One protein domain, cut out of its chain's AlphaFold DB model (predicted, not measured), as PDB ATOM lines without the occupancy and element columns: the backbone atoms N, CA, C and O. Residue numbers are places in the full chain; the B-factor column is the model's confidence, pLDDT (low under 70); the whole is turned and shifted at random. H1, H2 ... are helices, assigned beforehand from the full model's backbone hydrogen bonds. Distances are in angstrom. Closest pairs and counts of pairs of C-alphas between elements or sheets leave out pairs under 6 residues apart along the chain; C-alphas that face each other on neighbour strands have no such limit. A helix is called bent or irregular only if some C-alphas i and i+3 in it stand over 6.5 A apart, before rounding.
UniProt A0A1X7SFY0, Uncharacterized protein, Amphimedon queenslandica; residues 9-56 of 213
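This is residues 9 to 56 of the 213 residues of an uncharacterized protein of Amphimedon queenslandica (UniProt A0A1X7SFY0). Three helices make a flat zigzag: H2 and H3 fold back on each other as a helical hairpin, and H1 runs away from the start of H2 as the other arm of a V, with its first residues, 9 to 16, sticking out free. H1 and H2 meet only at the corner of the V, near residues 20, 21 and 27, and H1 stays away from H3. The printed part has 48 residues with three named helices, in the order H1, H2, H3, and no named strand, and the class is all helix. It is compact, with a radius of gyration of the C-alphas of 10.8 A, and the C-alphas span 28 by 25 by 12 A.

Start at Lys 9 and go along H1, residues 9 to 23, to the tight link that leads into H2, residues 27 to 36. H1 and H2 touch only at the corner by their link, and only just, with 3 pairs of C-alphas within 8 A. H1 does so with residues 20 to 21 alone, and the closest C-alphas are those of Val 21 and Lys 27, 5.6 A apart. Their lines stand at a steep tilt of 43 degrees, and they run opposite ways. Go on past H2 through a second tight link to H3, residues 42 to 55. H2 and H3 touch, with 19 pairs of C-alphas within 8 A, and form a hairpin. Look at Ser 36 and Lys 42 for their closest C-alphas, 4.2 A apart. The two run opposite ways at a shallow tilt of 31 degrees, and their centres are 9.1 A apart. H1 and H3 are apart. Check the backbone of H1, H2 and H3 and you will find every O i to N i+4 pair within hydrogen-bond range.

Find C-alpha 9 at (12.593, 1.402, 85.770); from there H1 runs 20.9 A to C-alpha 23 at (-5.229, -9.281, 87.564). With three residues between it and H1, H2 begins at Lys 27 and runs 14.1 A to Ser 36. After five more residues, H3 begins at Lys 42 and runs 19.8 A to C-alpha 55 at (-17.950, 1.331, 82.402). None of the helices is bent or irregular.

Compare the first and last printed residues, Lys 9 and Phe 56: their C-alphas, 31.7 A apart, are the two farthest apart in the domain. Leave out residues 9 to 16, which stand free and belong to H1, and the remaining 40 residues span 27 by 21 by 11 A. The printed part has no cut, and no link is long. Read the B-factor column for the pLDDT: its mean over the printed part is 89.2, and residue 56 is the one printed residue under 70.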
ATOM      1  N   LYS A   9      13.471   1.280  84.591       88.12
ATOM      2  CA  LYS A   9      12.593   1.402  85.770       88.12
ATOM      3  C   LYS A   9      11.178   1.845  85.409       88.12
ATOM      4  O   LYS A   9      10.222   1.331  85.982       88.12
ATOM      5  N   LYS A  10      11.036   2.792  84.473       88.38
ATOM      6  CA  LYS A  10       9.722   3.236  83.984       88.38
ATOM      7  C   LYS A  10       8.984   2.080  83.314       88.38
ATOM      8  O   LYS A  10       7.804   1.889  83.584       88.38
ATOM      9  N   THR A  11       9.675   1.309  82.478       91.12
ATOM     10  CA  THR A  11       9.099   0.137  81.815       91.12
ATOM     11  C   THR A  11       8.688  -0.921  82.831       91.12
ATOM     12  O   THR A  11       7.543  -1.348  82.802       91.12
ATOM     13  N   THR A  12       9.557  -1.277  83.787       92.50
ATOM     14  CA  THR A  12       9.216  -2.231  84.856       92.50
ATOM     15  C   THR A  12       7.990  -1.786  85.648       92.50
ATOM     16  O   THR A  12       7.109  -2.600  85.903       92.50
ATOM     17  N   LEU A  13       7.906  -0.501  86.007       92.69
ATOM     18  CA  LEU A  13       6.761   0.032  86.743       92.69
ATOM     19  C   LEU A  13       5.469  -0.054  85.922       92.69
ATOM     20  O   LEU A  13       4.459  -0.512  86.439       92.69
ATOM     21  N   LEU A  14       5.502   0.341  84.645       92.25
ATOM     22  CA  LEU A  14       4.331   0.263  83.768       92.25
ATOM     23  C   LEU A  14       3.878  -1.183  83.545       92.25
ATOM     24  O   LEU A  14       2.681  -1.445  83.593       92.25
ATOM     25  N   THR A  15       4.811  -2.121  83.360       92.50
ATOM     26  CA  THR A  15       4.493  -3.550  83.249       92.50
ATOM     27  C   THR A  15       3.866  -4.077  84.536       92.50
ATOM     28  O   THR A  15       2.828  -4.721  84.470       92.50
ATOM     29  N   ALA A  16       4.418  -3.739  85.704       92.38
ATOM     30  CA  ALA A  16       3.849  -4.157  86.985       92.38
ATOM     31  C   ALA A  16       2.447  -3.569  87.216       92.38
ATOM     32  O   ALA A  16       1.550  -4.272  87.674       92.38
ATOM     33  N   MET A  17       2.232  -2.296  86.866       92.31
ATOM     34  CA  MET A  17       0.908  -1.665  86.927       92.31
ATOM     35  C   MET A  17      -0.074  -2.344  85.967       92.31
ATOM     36  O   MET A  17      -1.209  -2.605  86.349       92.31
ATOM     37  N   GLN A  18       0.366  -2.684  84.754       92.62
ATOM     38  CA  GLN A  18      -0.453  -3.405  83.785       92.62
ATOM     39  C   GLN A  18      -0.809  -4.810  84.277       92.62
ATOM     40  O   GLN A  18      -1.972  -5.187  84.190       92.62
ATOM     41  N   GLU A  19       0.146  -5.576  84.805       90.88
ATOM     42  CA  GLU A  19      -0.102  -6.902  85.386       90.88
ATOM     43  C   GLU A  19      -1.063  -6.813  86.574       90.88
ATOM     44  O   GLU A  19      -2.003  -7.599  86.661       90.88
ATOM     45  N   THR A  20      -0.884  -5.802  87.433       91.81
ATOM     46  CA  THR A  20      -1.761  -5.547  88.584       91.81
ATOM     47  C   THR A  20      -3.195  -5.277  88.125       91.81
ATOM     48  O   THR A  20      -4.106  -5.971  88.565       91.81
ATOM     49  N   VAL A  21      -3.399  -4.344  87.189       91.31
ATOM     50  CA  VAL A  21      -4.735  -4.013  86.655       91.31
ATOM     51  C   VAL A  21      -5.327  -5.162  85.834       91.31
ATOM     52  O   VAL A  21      -6.534  -5.371  85.852       91.31
ATOM     53  N   SER A  22      -4.495  -5.941  85.138       89.25
ATOM     54  CA  SER A  22      -4.955  -7.124  84.395       89.25
ATOM     55  C   SER A  22      -5.398  -8.250  85.328       89.25
ATOM     56  O   SER A  22      -6.224  -9.069  84.941       89.25
ATOM     57  N   SER A  23      -4.830  -8.314  86.538       87.88
ATOM     58  CA  SER A  23      -5.229  -9.281  87.564       87.88
ATOM     59  C   SER A  23      -6.452  -8.839  88.368       87.88
ATOM     60  O   SER A  23      -7.240  -9.688  88.771       87.88
ATOM     61  N   ASP A  24      -6.610  -7.533  88.589       87.00
ATOM     62  CA  ASP A  24      -7.726  -6.923  89.307       87.00
ATOM     63  C   ASP A  24      -7.957  -5.504  88.766       87.00
ATOM     64  O   ASP A  24      -7.237  -4.556  89.100       87.00
ATOM     65  N   TYR A  25      -8.978  -5.351  87.923       86.00
ATOM     66  CA  TYR A  25      -9.290  -4.073  87.283       86.00
ATOM     67  C   TYR A  25      -9.700  -2.995  88.299       86.00
ATOM     68  O   TYR A  25      -9.493  -1.809  88.044       86.00
ATOM     69  N   ARG A  26     -10.180  -3.370  89.498       87.12
ATOM     70  CA  ARG A  26     -10.527  -2.414  90.568       87.12
ATOM     71  C   ARG A  26      -9.304  -1.632  91.044       87.12
ATOM     72  O   ARG A  26      -9.430  -0.477  91.449       87.12
ATOM     73  N   LYS A  27      -8.099  -2.200  90.901       91.81
ATOM     74  CA  LYS A  27      -6.825  -1.510  91.172       91.81
ATOM     75  C   LYS A  27      -6.585  -0.312  90.263       91.81
ATOM     76  O   LYS A  27      -5.778   0.550  90.610       91.81
ATOM     77  N   LEU A  28      -7.288  -0.213  89.135       91.31
ATOM     78  CA  LEU A  28      -7.232   0.965  88.278       91.31
ATOM     79  C   LEU A  28      -7.766   2.215  88.998       91.31
ATOM     80  O   LEU A  28      -7.177   3.283  88.840       91.31
ATOM     81  N   LYS A  29      -8.793   2.071  89.853       89.50
ATOM     82  CA  LYS A  29      -9.332   3.151  90.700       89.50
ATOM     83  C   LYS A  29      -8.313   3.615  91.744       89.50
ATOM     84  O   LYS A  29      -8.102   4.817  91.913       89.50
ATOM     85  N   ASP A  30      -7.618   2.676  92.388       91.62
ATOM     86  CA  ASP A  30      -6.542   2.981  93.345       91.62
ATOM     87  C   ASP A  30      -5.380   3.722  92.656       91.62
ATOM     88  O   ASP A  30      -4.887   4.736  93.150       91.62
ATOM     89  N   ILE A  31      -4.971   3.253  91.471       92.12
ATOM     90  CA  ILE A  31      -3.923   3.887  90.661       92.12
ATOM     91  C   ILE A  31      -4.342   5.294  90.225       92.12
ATOM     92  O   ILE A  31      -3.545   6.222  90.353       92.12
ATOM     93  N   ALA A  32      -5.571   5.473  89.732       92.25
ATOM     94  CA  ALA A  32      -6.093   6.779  89.342       92.25
ATOM     95  C   ALA A  32      -6.102   7.747  90.532       92.25
ATOM     96  O   ALA A  32      -5.632   8.875  90.403       92.25
ATOM     97  N   THR A  33      -6.521   7.282  91.710       92.06
ATOM     98  CA  THR A  33      -6.506   8.076  92.945       92.06
ATOM     99  C   THR A  33      -5.093   8.572  93.259       92.06
ATOM    100  O   THR A  33      -4.878   9.776  93.387       92.06
ATOM    101  N   VAL A  34      -4.098   7.681  93.262       93.12
ATOM    102  CA  VAL A  34      -2.695   8.059  93.516       93.12
ATOM    103  C   VAL A  34      -2.149   9.005  92.438       93.12
ATOM    104  O   VAL A  34      -1.384   9.921  92.736       93.12
ATOM    105  N   LEU A  35      -2.528   8.814  91.170       92.75
ATOM    106  CA  LEU A  35      -2.114   9.702  90.079       92.75
ATOM    107  C   LEU A  35      -2.781  11.084  90.156       92.75
ATOM    108  O   LEU A  35      -2.205  12.051  89.648       92.75
ATOM    109  N   SER A  36      -3.956  11.191  90.784       92.25
ATOM    110  CA  SER A  36      -4.685  12.453  90.962       92.25
ATOM    111  C   SER A  36      -4.004  13.399  91.958       92.25
ATOM    112  O   SER A  36      -4.079  14.619  91.793       92.25
ATOM    113  N   ASP A  37      -3.248  12.842  92.911       92.56
ATOM    114  CA  ASP A  37      -2.458  13.589  93.902       92.56
ATOM    115  C   ASP A  37      -1.243  14.301  93.283       92.56
ATOM    116  O   ASP A  37      -0.628  15.180  93.897       92.56
ATOM    117  N   VAL A  38      -0.873  13.935  92.055       90.94
ATOM    118  CA  VAL A  38       0.266  14.507  91.340       90.94
ATOM    119  C   VAL A  38      -0.243  15.387  90.202       90.94
ATOM    120  O   VAL A  38      -0.739  14.902  89.191       90.94
ATOM    121  N   GLU A  39      -0.018  16.701  90.313       91.00
ATOM    122  CA  GLU A  39      -0.503  17.716  89.356       91.00
ATOM    123  C   GLU A  39      -0.171  17.391  87.884       91.00
ATOM    124  O   GLU A  39      -0.941  17.694  86.983       91.00
ATOM    125  N   ARG A  40       0.969  16.731  87.630       92.75
ATOM    126  CA  ARG A  40       1.412  16.346  86.277       92.75
ATOM    127  C   ARG A  40       0.676  15.150  85.670       92.75
ATOM    128  O   ARG A  40       0.841  14.914  84.480       92.75
ATOM    129  N   THR A  41      -0.014  14.350  86.477       92.50
ATOM    130  CA  THR A  41      -0.735  13.141  86.044       92.50
ATOM    131  C   THR A  41      -2.225  13.216  86.349       92.50
ATOM    132  O   THR A  41      -2.948  12.261  86.085       92.50
ATOM    133  N   LYS A  42      -2.685  14.346  86.887       91.25
ATOM    134  CA  LYS A  42      -4.054  14.570  87.345       91.25
ATOM    135  C   LYS A  42      -5.085  14.525  86.220       91.25
ATOM    136  O   LYS A  42      -6.168  13.986  86.397       91.25
ATOM    137  N   ASP A  43      -4.746  15.053  85.051       91.50
ATOM    138  CA  ASP A  43      -5.579  14.985  83.849       91.50
ATOM    139  C   ASP A  43      -5.767  13.537  83.373       91.50
ATOM    140  O   ASP A  43      -6.885  13.115  83.077       91.50
ATOM    141  N   ILE A  44      -4.685  12.756  83.374       90.50
ATOM    142  CA  ILE A  44      -4.706  11.331  83.030       90.50
ATOM    143  C   ILE A  44      -5.491  10.544  84.083       90.50
ATOM    144  O   ILE A  44      -6.300   9.695  83.724       90.50
ATOM    145  N   ALA A  45      -5.286  10.843  85.366       91.69
ATOM    146  CA  ALA A  45      -6.007  10.229  86.473       91.69
ATOM    147  C   ALA A  45      -7.517  10.436  86.353       91.69
ATOM    148  O   ALA A  45      -8.268   9.468  86.399       91.69
ATOM    149  N   ASN A  46      -7.948  11.678  86.125       89.25
ATOM    150  CA  ASN A  46      -9.359  12.005  85.949       89.25
ATOM    151  C   ASN A  46      -9.944  11.287  84.735       89.25
ATOM    152  O   ASN A  46     -11.032  10.741  84.827       89.25
ATOM    153  N   LYS A  47      -9.206  11.229  83.619       91.81
ATOM    154  CA  LYS A  47      -9.649  10.492  82.433       91.81
ATOM    155  C   LYS A  47      -9.827   8.998  82.717       91.81
ATOM    156  O   LYS A  47     -10.841   8.433  82.328       91.81
ATOM    157  N   ILE A  48      -8.860   8.374  83.395       90.69
ATOM    158  CA  ILE A  48      -8.946   6.967  83.807       90.69
ATOM    159  C   ILE A  48     -10.147   6.760  84.737       90.69
ATOM    160  O   ILE A  48     -10.861   5.779  84.581       90.69
ATOM    161  N   MET A  49     -10.377   7.681  85.674       87.94
ATOM    162  CA  MET A  49     -11.493   7.617  86.617       87.94
ATOM    163  C   MET A  49     -12.843   7.729  85.907       87.94
ATOM    164  O   MET A  49     -13.722   6.919  86.161       87.94
ATOM    165  N   THR A  50     -12.987   8.665  84.965       86.06
ATOM    166  CA  THR A  50     -14.206   8.810  84.162       86.06
ATOM    167  C   THR A  50     -14.454   7.578  83.298       86.06
ATOM    168  O   THR A  50     -15.560   7.060  83.309       86.06
ATOM    169  N   GLU A  51     -13.440   7.053  82.602       85.25
ATOM    170  CA  GLU A  51     -13.599   5.814  81.825       85.25
ATOM    171  C   GLU A  51     -13.933   4.620  82.737       85.25
ATOM    172  O   GLU A  51     -14.741   3.770  82.369       85.25
ATOM    173  N   TYR A  52     -13.360   4.556  83.940       84.19
ATOM    174  CA  TYR A  52     -13.700   3.542  84.937       84.19
ATOM    175  C   TYR A  52     -15.165   3.680  85.393       84.19
ATOM    176  O   TYR A  52     -15.899   2.706  85.374       84.19
ATOM    177  N   GLU A  53     -15.634   4.878  85.737       82.94
ATOM    178  CA  GLU A  53     -17.014   5.132  86.187       82.94
ATOM    179  C   GLU A  53     -18.058   4.972  85.063       82.94
ATOM    180  O   GLU A  53     -19.160   4.483  85.298       82.94
ATOM    181  N   GLU A  54     -17.721   5.309  83.817       76.56
ATOM    182  CA  GLU A  54     -18.605   5.117  82.656       76.56
ATOM    183  C   GLU A  54     -18.819   3.634  82.320       76.56
ATOM    184  O   GLU A  54     -19.892   3.253  81.856       76.56
ATOM    185  N   ASN A  55     -17.819   2.782  82.567       71.75
ATOM    186  CA  ASN A  55     -17.950   1.331  82.402       71.75
ATOM    187  C   ASN A  55     -18.537   0.640  83.648       71.75
ATOM    188  O   ASN A  55     -18.955  -0.514  83.561       71.75
ATOM    189  N   PHE A  56     -18.585   1.337  84.786       64.19
ATOM    190  CA  PHE A  56     -19.064   0.839  86.072       64.19
ATOM    191  C   PHE A  56     -19.907   1.924  86.755       64.19
ATOM    192  O   PHE A  56     -19.446   2.610  87.665       64.19
TER     193      PHE A  56